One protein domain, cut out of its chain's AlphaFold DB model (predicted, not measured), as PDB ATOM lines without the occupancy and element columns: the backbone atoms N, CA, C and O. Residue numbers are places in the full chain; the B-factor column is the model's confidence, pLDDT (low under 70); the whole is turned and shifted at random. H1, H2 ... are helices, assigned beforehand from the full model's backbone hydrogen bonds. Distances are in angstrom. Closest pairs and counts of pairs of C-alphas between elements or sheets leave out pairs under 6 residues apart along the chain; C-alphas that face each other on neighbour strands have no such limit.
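This is residues 2 to 87 of the 90 residues of an uncharacterized protein of Bacillus pseudomycoides (UniProt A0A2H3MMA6). This is a long, thin rod in which the chain goes out along H1 and then H2, placed one after the other, and folds back through a loop so that H3 runs back beside H1 and the first part of H2. The turn, with residues 44 to 50 standing free, sticks out at one end of the rod, while both ends of the printed part lie at the other. The printed part has 86 residues with three named helices, H1, H2 and H3 in that order, and no named strand; the class is all helix. The whole is extended, with a radius of gyration of the C-alphas of 20.9 A, and spans 72 by 18 by 15 A.

Begin at Asp 2 and go on to C-alpha 3 at (-50.961, 23.249, 2.906), where H1 starts; it takes in residues 3 to 21 and is 27.6 A long from first to last C-alpha. After a tight link of 2 residues, find C-alpha 24 at (-23.785, 13.098, 17.247); from there H2 runs through residues 24 to 45, 31.2 A long. Residues 46 to 58 then form a long link of 13 residues with no named element. H3, the longest helix, takes in residues 59 to 87 over 43.0 A and ends at C-alpha 87, at (-58.909, 21.824, 9.377).

Look first at H1 and H2, which meet only through their link. H1 is close to H3 but not clearly touching it: the closest C-alphas, those of Lys 14 and Lys 73, are 7.5 A apart. These two helices run opposite ways at a shallow tilt of 22 degrees. Farther along, H2 and H3 form a helical hairpin, two successive helices that touch and run opposite ways, here at a shallow tilt of 5 degrees. H2 touches H3 with residues 25 to 32 alone, and H3 touches H2 with residues 59 to 66 alone. Their closest C-alphas, those of Arg 29 and Leu 59, are 6.9 A apart, while their centres lie 30.3 A apart. In H1 and H2 every O i to N i+4 pair is within hydrogen-bond range; in H3, 24 of 25 are.

Compare Asp 48 with Gln 87 to find the two C-alphas farthest apart, 72.3 A, whereas the C-alphas of Asp 2 and Gln 87 are 12.8 A apart. The printed part has no cut, and the long link is H2 to H3. In the B-factor column, the mean pLDDT of the printed part is 81.8; you will find values under 70, the model's low confidence, at residues 2 to 7 and 76 to 87.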
ATOM      1  N   ASP A   2     -51.456  25.554  -1.065       50.06
ATOM      2  CA  ASP A   2     -51.407  24.120  -0.796       50.06
ATOM      3  C   ASP A   2     -50.679  23.839   0.525       50.06
ATOM      4  O   ASP A   2     -49.465  24.012   0.659       50.06
ATOM      5  N   VAL A   3     -51.455  23.484   1.544       53.50
ATOM      6  CA  VAL A   3     -50.961  23.249   2.906       53.50
ATOM      7  C   VAL A   3     -50.060  22.000   2.942       53.50
ATOM      8  O   VAL A   3     -49.165  21.911   3.780       53.50
ATOM      9  N   HIS A   4     -50.213  21.101   1.963       52.78
ATOM     10  CA  HIS A   4     -49.441  19.867   1.811       52.78
ATOM     11  C   HIS A   4     -47.955  20.103   1.507       52.78
ATOM     12  O   HIS A   4     -47.111  19.338   1.976       52.78
ATOM     13  N   TYR A   5     -47.608  21.173   0.781       52.50
ATOM     14  CA  TYR A   5     -46.212  21.467   0.426       52.50
ATOM     15  C   TYR A   5     -45.364  21.807   1.658       52.50
ATOM     16  O   TYR A   5     -44.232  21.348   1.792       52.50
ATOM     17  N   LYS A   6     -45.935  22.563   2.607       59.53
ATOM     18  CA  LYS A   6     -45.249  22.893   3.863       59.53
ATOM     19  C   LYS A   6     -45.034  21.638   4.709       59.53
ATOM     20  O   LYS A   6     -43.945  21.452   5.228       59.53
ATOM     21  N   VAL A   7     -46.035  20.761   4.802       68.75
ATOM     22  CA  VAL A   7     -45.971  19.535   5.618       68.75
ATOM     23  C   VAL A   7     -44.839  18.594   5.189       68.75
ATOM     24  O   VAL A   7     -44.133  18.090   6.060       68.75
ATOM     25  N   ARG A   8     -44.621  18.398   3.880       71.94
ATOM     26  CA  ARG A   8     -43.515  17.557   3.387       71.94
ATOM     27  C   ARG A   8     -42.142  18.163   3.665       71.94
ATOM     28  O   ARG A   8     -41.289  17.477   4.208       71.94
ATOM     29  N   ALA A   9     -41.958  19.455   3.386       72.25
ATOM     30  CA  ALA A   9     -40.686  20.134   3.645       72.25
ATOM     31  C   ALA A   9     -40.274  20.073   5.130       72.25
ATOM     32  O   ALA A   9     -39.094  19.933   5.444       72.25
ATOM     33  N   TRP A  10     -41.242  20.139   6.049       72.56
ATOM     34  CA  TRP A  10     -40.988  20.001   7.486       72.56
ATOM     35  C   TRP A  10     -40.647  18.564   7.905       72.56
ATOM     36  O   TRP A  10     -39.749  18.375   8.722       72.56
ATOM     37  N   GLN A  11     -41.312  17.557   7.330       76.75
ATOM     38  CA  GLN A  11     -40.975  16.144   7.547       76.75
ATOM     39  C   GLN A  11     -39.570  15.806   7.036       76.75
ATOM     40  O   GLN A  11     -38.789  15.202   7.766       76.75
ATOM     41  N   ASP A  12     -39.209  16.276   5.843       81.00
ATOM     42  CA  ASP A  12     -37.872  16.069   5.278       81.00
ATOM     43  C   ASP A  12     -36.789  16.739   6.143       81.00
ATOM     44  O   ASP A  12     -35.723  16.166   6.379       81.00
ATOM     45  N   MET A  13     -37.077  17.934   6.678       77.81
ATOM     46  CA  MET A  13     -36.188  18.621   7.619       77.81
ATOM     47  C   MET A  13     -35.997  17.813   8.908       77.81
ATOM     48  O   MET A  13     -34.865  17.652   9.367       77.81
ATOM     49  N   LYS A  14     -37.080  17.267   9.474       76.31
ATOM     50  CA  LYS A  14     -37.040  16.418  10.671       76.31
ATOM     51  C   LYS A  14     -36.206  15.161  10.445       76.31
ATOM     52  O   LYS A  14     -35.359  14.830  11.273       76.31
ATOM     53  N   ASP A  15     -36.450  14.455   9.350       82.56
ATOM     54  CA  ASP A  15     -35.763  13.200   9.050       82.56
ATOM     55  C   ASP A  15     -34.280  13.442   8.762       82.56
ATOM     56  O   ASP A  15     -33.420  12.714   9.269       82.56
ATOM     57  N   GLY A  16     -33.962  14.522   8.041       81.56
ATOM     58  CA  GLY A  16     -32.591  14.984   7.841       81.56
ATOM     59  C   GLY A  16     -31.890  15.311   9.161       81.56
ATOM     60  O   GLY A  16     -30.773  14.849   9.399       81.56
ATOM     61  N   MET A  17     -32.562  16.040  10.055       79.38
ATOM     62  CA  MET A  17     -32.032  16.370  11.377       79.38
ATOM     63  C   MET A  17     -31.821  15.132  12.250       79.38
ATOM     64  O   MET A  17     -30.722  14.956  12.762       79.38
ATOM     65  N   ASN A  18     -32.819  14.253  12.388       81.06
ATOM     66  CA  ASN A  18     -32.706  13.019  13.175       81.06
ATOM     67  C   ASN A  18     -31.552  12.140  12.680       81.06
ATOM     68  O   ASN A  18     -30.833  11.543  13.478       81.06
ATOM     69  N   LYS A  19     -31.361  12.060  11.357       82.44
ATOM     70  CA  LYS A  19     -30.269  11.292  10.753       82.44
ATOM     71  C   LYS A  19     -28.898  11.889  11.073       82.44
ATOM     72  O   LYS A  19     -27.959  11.135  11.306       82.44
ATOM     73  N   LEU A  20     -28.788  13.217  11.103       76.06
ATOM     74  CA  LEU A  20     -27.554  13.923  11.455       76.06
ATOM     75  C   LEU A  20     -27.235  13.839  12.953       76.06
ATOM     76  O   LEU A  20     -26.066  13.786  13.322       76.06
ATOM     77  N   THR A  21     -28.250  13.828  13.818       80.62
ATOM     78  CA  THR A  21     -28.060  13.951  15.271       80.62
ATOM     79  C   THR A  21     -28.068  12.633  16.035       80.62
ATOM     80  O   THR A  21     -27.620  12.634  17.183       80.62
ATOM     81  N   LYS A  22     -28.517  11.524  15.419       78.25
ATOM     82  CA  LYS A  22     -28.724  10.211  16.064       78.25
ATOM     83  C   LYS A  22     -27.595   9.812  17.016       78.25
ATOM     84  O   LYS A  22     -27.856   9.524  18.178       78.25
ATOM     85  N   ASP A  23     -26.360   9.876  16.530       87.50
ATOM     86  CA  ASP A  23     -25.173   9.502  17.303       87.50
ATOM     87  C   ASP A  23     -24.290  10.718  17.637       87.50
ATOM     88  O   ASP A  23     -23.327  10.610  18.391       87.50
ATOM     89  N   ALA A  24     -24.627  11.909  17.127       89.25
ATOM     90  CA  ALA A  24     -23.785  13.098  17.247       89.25
ATOM     91  C   ALA A  24     -23.579  13.520  18.706       89.25
ATOM     92  O   ALA A  24     -22.453  13.771  19.119       89.25
ATOM     93  N   PHE A  25     -24.640  13.556  19.518       90.12
ATOM     94  CA  PHE A  25     -24.524  13.958  20.924       90.12
ATOM     95  C   PHE A  25     -23.760  12.942  21.776       90.12
ATOM     96  O   PHE A  25     -23.038  13.332  22.695       90.12
ATOM     97  N   VAL A  26     -23.895  11.650  21.464       90.69
ATOM     98  CA  VAL A  26     -23.128  10.580  22.114       90.69
ATOM     99  C   VAL A  26     -21.648  10.730  21.767       90.69
ATOM    100  O   VAL A  26     -20.820  10.814  22.671       90.69
ATOM    101  N   ASN A  27     -21.338  10.885  20.480       94.06
ATOM    102  CA  ASN A  27     -19.972  11.057  19.988       94.06
ATOM    103  C   ASN A  27     -19.321  12.337  20.532       94.06
ATOM    104  O   ASN A  27     -18.159  12.312  20.919       94.06
ATOM    105  N   LEU A  28     -20.065  13.445  20.625       94.12
ATOM    106  CA  LEU A  28     -19.568  14.707  21.184       94.12
ATOM    107  C   LEU A  28     -19.212  14.575  22.671       94.12
ATOM    108  O   LEU A  28     -18.170  15.070  23.094       94.12
ATOM    109  N   ARG A  29     -20.042  13.884  23.466       94.25
ATOM    110  CA  ARG A  29     -19.731  13.612  24.881       94.25
ATOM    111  C   ARG A  29     -18.522  12.692  25.024       94.25
ATOM    112  O   ARG A  29     -17.653  12.961  25.845       94.25
ATOM    113  N   GLN A  30     -18.455  11.634  24.216       95.69
ATOM    114  CA  GLN A  30     -17.322  10.708  24.213       95.69
ATOM    115  C   GLN A  30     -16.019  11.414  23.834       95.69
ATOM    116  O   GLN A  30     -15.022  11.243  24.524       95.69
ATOM    117  N   ALA A  31     -16.036  12.252  22.795       96.38
ATOM    118  CA  ALA A  31     -14.875  13.029  22.380       96.38
ATOM    119  C   ALA A  31     -14.420  14.003  23.477       96.38
ATOM    120  O   ALA A  31     -13.231  14.067  23.771       96.38
ATOM    121  N   ASN A  32     -15.351  14.713  24.123       96.50
ATOM    122  CA  ASN A  32     -15.022  15.611  25.233       96.50
ATOM    123  C   ASN A  32     -14.322  14.870  26.383       96.50
ATOM    124  O   ASN A  32     -13.301  15.334  26.883       96.50
ATOM    125  N   ASN A  33     -14.837  13.697  26.754       96.19
ATOM    126  CA  ASN A  33     -14.238  12.871  27.801       96.19
ATOM    127  C   ASN A  33     -12.873  12.317  27.378       96.19
ATOM    128  O   ASN A  33     -11.927  12.384  28.146       96.19
ATOM    129  N   LEU A  34     -12.732  11.859  26.134       97.38
ATOM    130  CA  LEU A  34     -11.461  11.347  25.624       97.38
ATOM    131  C   LEU A  34     -10.366  12.425  25.624       97.38
ATOM    132  O   LEU A  34      -9.219  12.143  25.952       97.38
ATOM    133  N   VAL A  35     -10.709  13.674  25.301       96.31
ATOM    134  CA  VAL A  35      -9.762  14.798  25.376       96.31
ATOM    135  C   VAL A  35      -9.380  15.113  26.827       96.31
ATOM    136  O   VAL A  35      -8.226  15.457  27.090       96.31
ATOM    137  N   LYS A  36     -10.312  14.961  27.774       95.75
ATOM    138  CA  LYS A  36     -10.020  15.062  29.207       95.75
ATOM    139  C   LYS A  36      -9.050  13.967  29.663       95.75
ATOM    140  O   LYS A  36      -8.041  14.295  30.277       95.75
ATOM    141  N   ASP A  37      -9.301  12.714  29.295       96.75
ATOM    142  CA  ASP A  37      -8.431  11.580  29.636       96.75
ATOM    143  C   ASP A  37      -7.021  11.770  29.046       96.75
ATOM    144  O   ASP A  37      -6.011  11.501  29.698       96.75
ATOM    145  N   ILE A  38      -6.929  12.305  27.821       95.81
ATOM    146  CA  ILE A  38      -5.648  12.684  27.203       95.81
ATOM    147  C   ILE A  38      -4.950  13.779  28.011       95.81
ATOM    148  O   ILE A  38      -3.739  13.692  28.202       95.81
ATOM    149  N   GLN A  39      -5.673  14.793  28.496       94.31
ATOM    150  CA  GLN A  39      -5.071  15.824  29.343       94.31
ATOM    151  C   GLN A  39      -4.467  15.219  30.611       94.31
ATOM    152  O   GLN A  39      -3.326  15.531  30.941       94.31
ATOM    153  N   GLU A  40      -5.218  14.366  31.309       94.12
ATOM    154  CA  GLU A  40      -4.753  13.700  32.531       94.12
ATOM    155  C   GLU A  40      -3.505  12.861  32.237       94.12
ATOM    156  O   GLU A  40      -2.496  12.978  32.929       94.12
ATOM    157  N   ARG A  41      -3.507  12.121  31.122       95.81
ATOM    158  CA  ARG A  41      -2.352  11.330  30.691       95.81
ATOM    159  C   ARG A  41      -1.124  12.172  30.350       95.81
ATOM    160  O   ARG A  41      -0.004  11.748  30.626       95.81
ATOM    161  N   ILE A  42      -1.312  13.338  29.731       94.12
ATOM    162  CA  ILE A  42      -0.219  14.282  29.470       94.12
ATOM    163  C   ILE A  42       0.359  14.761  30.801       94.12
ATOM    164  O   ILE A  42       1.565  14.682  30.978       94.12
ATOM    165  N   GLN A  43      -0.481  15.170  31.754       92.75
ATOM    166  CA  GLN A  43      -0.038  15.640  33.074       92.75
ATOM    167  C   GLN A  43       0.701  14.562  33.880       92.75
ATOM    168  O   GLN A  43       1.644  14.881  34.597       92.75
ATOM    169  N   GLU A  44       0.307  13.291  33.752       93.44
ATOM    170  CA  GLU A  44       1.016  12.159  34.367       93.44
ATOM    171  C   GLU A  44       2.423  11.944  33.789       93.44
ATOM    172  O   GLU A  44       3.334  11.535  34.509       93.44
ATOM    173  N   LEU A  45       2.588  12.154  32.481       95.00
ATOM    174  CA  LEU A  45       3.833  11.870  31.761       95.00
ATOM    175  C   LEU A  45       4.770  13.082  31.684       95.00
ATOM    176  O   LEU A  45       5.984  12.905  31.566       95.00
ATOM    177  N   ASP A  46       4.225  14.294  31.758       93.12
ATOM    178  CA  ASP A  46       4.934  15.568  31.628       93.12
ATOM    179  C   ASP A  46       5.698  15.922  32.913       93.12
ATOM    180  O   ASP A  46       5.333  16.806  33.685       93.12
ATOM    181  N   SER A  47       6.776  15.175  33.162       86.19
ATOM    182  CA  SER A  47       7.599  15.309  34.370       86.19
ATOM    183  C   SER A  47       8.346  16.644  34.459       86.19
ATOM    184  O   SER A  47       8.699  17.067  35.559       86.19
ATOM    185  N   ASP A  48       8.622  17.290  33.322       91.06
ATOM    186  CA  ASP A  48       9.309  18.584  33.252       91.06
ATOM    187  C   ASP A  48       8.350  19.778  33.103       91.06
ATOM    188  O   ASP A  48       8.792  20.928  33.171       91.06
ATOM    189  N   GLY A  49       7.044  19.522  32.966       87.00
ATOM    190  CA  GLY A  49       6.017  20.555  32.841       87.00
ATOM    191  C   GLY A  49       6.104  21.340  31.530       87.00
ATOM    192  O   GLY A  49       5.645  22.486  31.471       87.00
ATOM    193  N   SER A  50       6.757  20.786  30.506       93.06
ATOM    194  CA  SER A  50       7.001  21.472  29.236       93.06
ATOM    195  C   SER A  50       5.774  21.490  28.320       93.06
ATOM    196  O   SER A  50       5.710  22.302  27.389       93.06
ATOM    197  N   ILE A  51       4.775  20.641  28.581       90.94
ATOM    198  CA  ILE A  51       3.598  20.486  27.729       90.94
ATOM    199  C   ILE A  51       2.417  21.272  28.307       90.94
ATOM    200  O   ILE A  51       1.665  20.814  29.166       90.94
ATOM    201  N   TYR A  52       2.167  22.456  27.742       87.69
ATOM    202  CA  TYR A  52       0.966  23.224  28.061       87.69
ATOM    203  C   TYR A  52      -0.242  22.733  27.253       87.69
ATOM    204  O   TYR A  52      -0.497  23.182  26.132       87.69
ATOM    205  N   PHE A  53      -1.011  21.816  27.840       91.19
ATOM    206  CA  PHE A  53      -2.280  21.347  27.293       91.19
ATOM    207  C   PHE A  53      -3.401  21.479  28.325       91.19
ATOM    208  O   PHE A  53      -3.335  20.916  29.418       91.19
ATOM    209  N   HIS A  54      -4.453  22.214  27.964       90.88
ATOM    210  CA  HIS A  54      -5.641  22.372  28.796       90.88
ATOM    211  C   HIS A  54      -6.906  22.167  27.962       90.88
ATOM    212  O   HIS A  54      -7.224  22.965  27.077       90.88
ATOM    213  N   HIS A  55      -7.634  21.093  28.249       91.38
ATOM    214  CA  HIS A  55      -8.955  20.860  27.700       91.38
ATOM    215  C   HIS A  55      -9.957  21.813  28.356       91.38
ATOM    216  O   HIS A  55     -10.047  21.931  29.577       91.38
ATOM    217  N   LYS A  56     -10.747  22.489  27.524       95.19
ATOM    218  CA  LYS A  56     -11.915  23.228  27.986       95.19
ATOM    219  C   LYS A  56     -13.121  22.309  27.901       95.19
ATOM    220  O   LYS A  56     -13.544  21.994  26.789       95.19
ATOM    221  N   ASP A  57     -13.695  21.952  29.043       94.44
ATOM    222  CA  ASP A  57     -14.906  21.136  29.090       94.44
ATOM    223  C   ASP A  57     -16.041  21.768  28.257       94.44
ATOM    224  O   ASP A  57     -16.393  22.939  28.421       94.44
ATOM    225  N   GLN A  58     -16.579  20.991  27.318       96.31
ATOM    226  CA  GLN A  58     -17.660  21.379  26.414       96.31
ATOM    227  C   GLN A  58     -19.019  20.799  26.824       96.31
ATOM    228  O   GLN A  58     -19.991  21.002  26.095       96.31
ATOM    229  N   LEU A  59     -19.142  20.101  27.963       94.38
ATOM    230  CA  LEU A  59     -20.415  19.491  28.379       94.38
ATOM    231  C   LEU A  59     -21.579  20.492  28.421       94.38
ATOM    232  O   LEU A  59     -22.679  20.166  27.969       94.38
ATOM    233  N   GLU A  60     -21.342  21.721  28.884       95.75
ATOM    234  CA  GLU A  60     -22.357  22.782  28.889       95.75
ATOM    235  C   GLU A  60     -22.798  23.163  27.465       95.75
ATOM    236  O   GLU A  60     -23.992  23.275  27.183       95.75
ATOM    237  N   ALA A  61     -21.846  23.330  26.544       94.62
ATOM    238  CA  ALA A  61     -22.127  23.675  25.151       94.62
ATOM    239  C   ALA A  61     -22.881  22.545  24.432       94.62
ATOM    240  O   ALA A  61     -23.859  22.800  23.728       94.62
ATOM    241  N   ILE A  62     -22.485  21.291  24.673       93.50
ATOM    242  CA  ILE A  62     -23.175  20.098  24.169       93.50
ATOM    243  C   ILE A  62     -24.603  20.029  24.734       93.50
ATOM    244  O   ILE A  62     -25.542  19.722  23.999       93.50
ATOM    245  N   GLY A  63     -24.793  20.355  26.017       92.81
ATOM    246  CA  GLY A  63     -26.107  20.431  26.655       92.81
ATOM    247  C   GLY A  63     -27.009  21.500  26.033       92.81
ATOM    248  O   GLY A  63     -28.156  21.214  25.696       92.81
ATOM    249  N   LYS A  64     -26.482  22.707  25.795       94.31
ATOM    250  CA  LYS A  64     -27.213  23.780  25.098       94.31
ATOM    251  C   LYS A  64     -27.618  23.367  23.685       94.31
ATOM    252  O   LYS A  64     -28.753  23.614  23.286       94.31
ATOM    253  N   LEU A  65     -26.724  22.700  22.953       90.75
ATOM    254  CA  LEU A  65     -27.015  22.191  21.614       90.75
ATOM    255  C   LEU A  65     -28.116  21.117  21.639       90.75
ATOM    256  O   LEU A  65     -29.001  21.123  20.787       90.75
ATOM    257  N   HIS A  66     -28.096  20.227  22.633       90.50
ATOM    258  CA  HIS A  66     -29.130  19.207  22.818       90.50
ATOM    259  C   HIS A  66     -30.496  19.816  23.164       90.50
ATOM    260  O   HIS A  66     -31.525  19.373  22.647       90.50
ATOM    261  N   ASN A  67     -30.518  20.852  24.003       89.50
ATOM    262  CA  ASN A  67     -31.747  21.565  24.343       89.50
ATOM    263  C   ASN A  67     -32.310  22.293  23.122       89.50
ATOM    264  O   ASN A  67     -33.463  22.073  22.782       89.50
ATOM    265  N   ALA A  68     -31.481  23.039  22.386       86.81
ATOM    266  CA  ALA A  68     -31.902  23.697  21.149       86.81
ATOM    267  C   ALA A  68     -32.446  22.699  20.109       86.81
ATOM    268  O   ALA A  68     -33.423  22.979  19.417       86.81
ATOM    269  N   TYR A  69     -31.842  21.510  20.020       85.19
ATOM    270  CA  TYR A  69     -32.346  20.421  19.188       85.19
ATOM    271  C   TYR A  69     -33.721  19.911  19.651       85.19
ATOM    272  O   TYR A  69     -34.610  19.694  18.828       85.19
ATOM    273  N   THR A  70     -33.898  19.734  20.961       84.50
ATOM    274  CA  THR A  70     -35.163  19.284  21.559       84.50
ATOM    275  C   THR A  70     -36.262  20.324  21.358       84.50
ATOM    276  O   THR A  70     -37.343  19.977  20.894       84.50
ATOM    277  N   ASP A  71     -35.962  21.603  21.576       85.06
ATOM    278  CA  ASP A  71     -36.891  22.712  21.352       85.06
ATOM    279  C   ASP A  71     -37.345  22.776  19.890       85.06
ATOM    280  O   ASP A  71     -38.529  22.955  19.601       85.06
ATOM    281  N   LEU A  72     -36.417  22.585  18.946       80.19
ATOM    282  CA  LEU A  72     -36.731  22.571  17.518       80.19
ATOM    283  C   LEU A  72     -37.619  21.372  17.144       80.19
ATOM    284  O   LEU A  72     -38.539  21.512  16.335       80.19
ATOM    285  N   LYS A  73     -37.394  20.215  17.775       76.00
ATOM    286  CA  LYS A  73     -38.234  19.018  17.641       76.00
ATOM    287  C   LYS A  73     -39.623  19.203  18.271       76.00
ATOM    288  O   LYS A  73     -40.611  18.728  17.720       76.00
ATOM    289  N   ASP A  74     -39.738  19.906  19.391       77.69
ATOM    290  CA  ASP A  74     -41.018  20.113  20.084       77.69
ATOM    291  C   ASP A  74     -41.855  21.234  19.453       77.69
ATOM    292  O   ASP A  74     -43.092  21.168  19.425       77.69
ATOM    293  N   TYR A  75     -41.199  22.247  18.878       72.50
ATOM    294  CA  TYR A  75     -41.850  23.242  18.027       72.50
ATOM    295  C   TYR A  75     -42.585  22.571  16.857       72.50
ATOM    296  O   TYR A  75     -43.705  22.961  16.515       72.50
ATOM    297  N   GLU A  76     -41.997  21.509  16.304       63.03
ATOM    298  CA  GLU A  76     -42.602  20.654  15.285       63.03
ATOM    299  C   GLU A  76     -43.950  20.084  15.770       63.03
ATOM    300  O   GLU A  76     -44.995  20.360  15.179       63.03
ATOM    301  N   VAL A  77     -43.970  19.365  16.898       60.53
ATOM    302  CA  VAL A  77     -45.174  18.686  17.421       60.53
ATOM    303  C   VAL A  77     -46.318  19.677  17.655       60.53
ATOM    304  O   VAL A  77     -47.459  19.438  17.248       60.53
ATOM    305  N   ASN A  78     -46.010  20.832  18.241       60.00
ATOM    306  CA  ASN A  78     -47.010  21.848  18.561       60.00
ATOM    307  C   ASN A  78     -47.571  22.563  17.318       60.00
ATOM    308  O   ASN A  78     -48.749  22.946  17.301       60.00
ATOM    309  N   HIS A  79     -46.772  22.730  16.257       59.91
ATOM    310  CA  HIS A  79     -47.234  23.340  15.008       59.91
ATOM    311  C   HIS A  79     -48.116  22.380  14.187       59.91
ATOM    312  O   HIS A  79     -49.116  22.813  13.604       59.91
ATOM    313  N   TYR A  80     -47.809  21.078  14.173       56.97
ATOM    314  CA  TYR A  80     -48.631  20.062  13.498       56.97
ATOM    315  C   TYR A  80     -50.019  19.907  14.144       56.97
ATOM    316  O   TYR A  80     -51.030  19.879  13.437       56.97
ATOM    317  N   VAL A  81     -50.099  19.895  15.480       60.06
ATOM    318  CA  VAL A  81     -51.376  19.785  16.211       60.06
ATOM    319  C   VAL A  81     -52.290  20.989  15.935       60.06
ATOM    320  O   VAL A  81     -53.480  20.810  15.669       60.06
ATOM    321  N   ARG A  82     -51.752  22.218  15.908       58.69
ATOM    322  CA  ARG A  82     -52.543  23.432  15.609       58.69
ATOM    323  C   ARG A  82     -53.074  23.490  14.180       58.69
ATOM    324  O   ARG A  82     -54.162  24.025  13.968       58.69
ATOM    325  N   LEU A  83     -52.313  22.997  13.202       58.28
ATOM    326  CA  LEU A  83     -52.753  22.983  11.806       58.28
ATOM    327  C   LEU A  83     -53.885  21.975  11.586       58.28
ATOM    328  O   LEU A  83     -54.879  22.326  10.952       58.28
ATOM    329  N   ASN A  84     -53.779  20.777  12.168       54.06
ATOM    330  CA  ASN A  84     -54.816  19.751  12.053       54.06
ATOM    331  C   ASN A  84     -56.117  20.159  12.760       54.06
ATOM    332  O   ASN A  84     -57.192  19.998  12.189       54.06
ATOM    333  N   HIS A  85     -56.038  20.785  13.941       53.78
ATOM    334  CA  HIS A  85     -57.233  21.216  14.679       53.78
ATOM    335  C   HIS A  85     -58.048  22.300  13.946       53.78
ATOM    336  O   HIS A  85     -59.271  22.353  14.070       53.78
ATOM    337  N   ARG A  86     -57.391  23.150  13.140       52.69
ATOM    338  CA  ARG A  86     -58.058  24.172  12.310       52.69
ATOM    339  C   ARG A  86     -58.714  23.614  11.046       52.69
ATOM    340  O   ARG A  86     -59.596  24.278  10.510       52.69
ATOM    341  N   GLN A  87     -58.290  22.449  10.551       52.47
ATOM    342  CA  GLN A  87     -58.909  21.824   9.377       52.47
ATOM    343  C   GLN A  87     -60.160  21.015   9.730       52.47
ATOM    344  O   GLN A  87     -61.083  20.975   8.932       52.47
TER     345      GLN A  87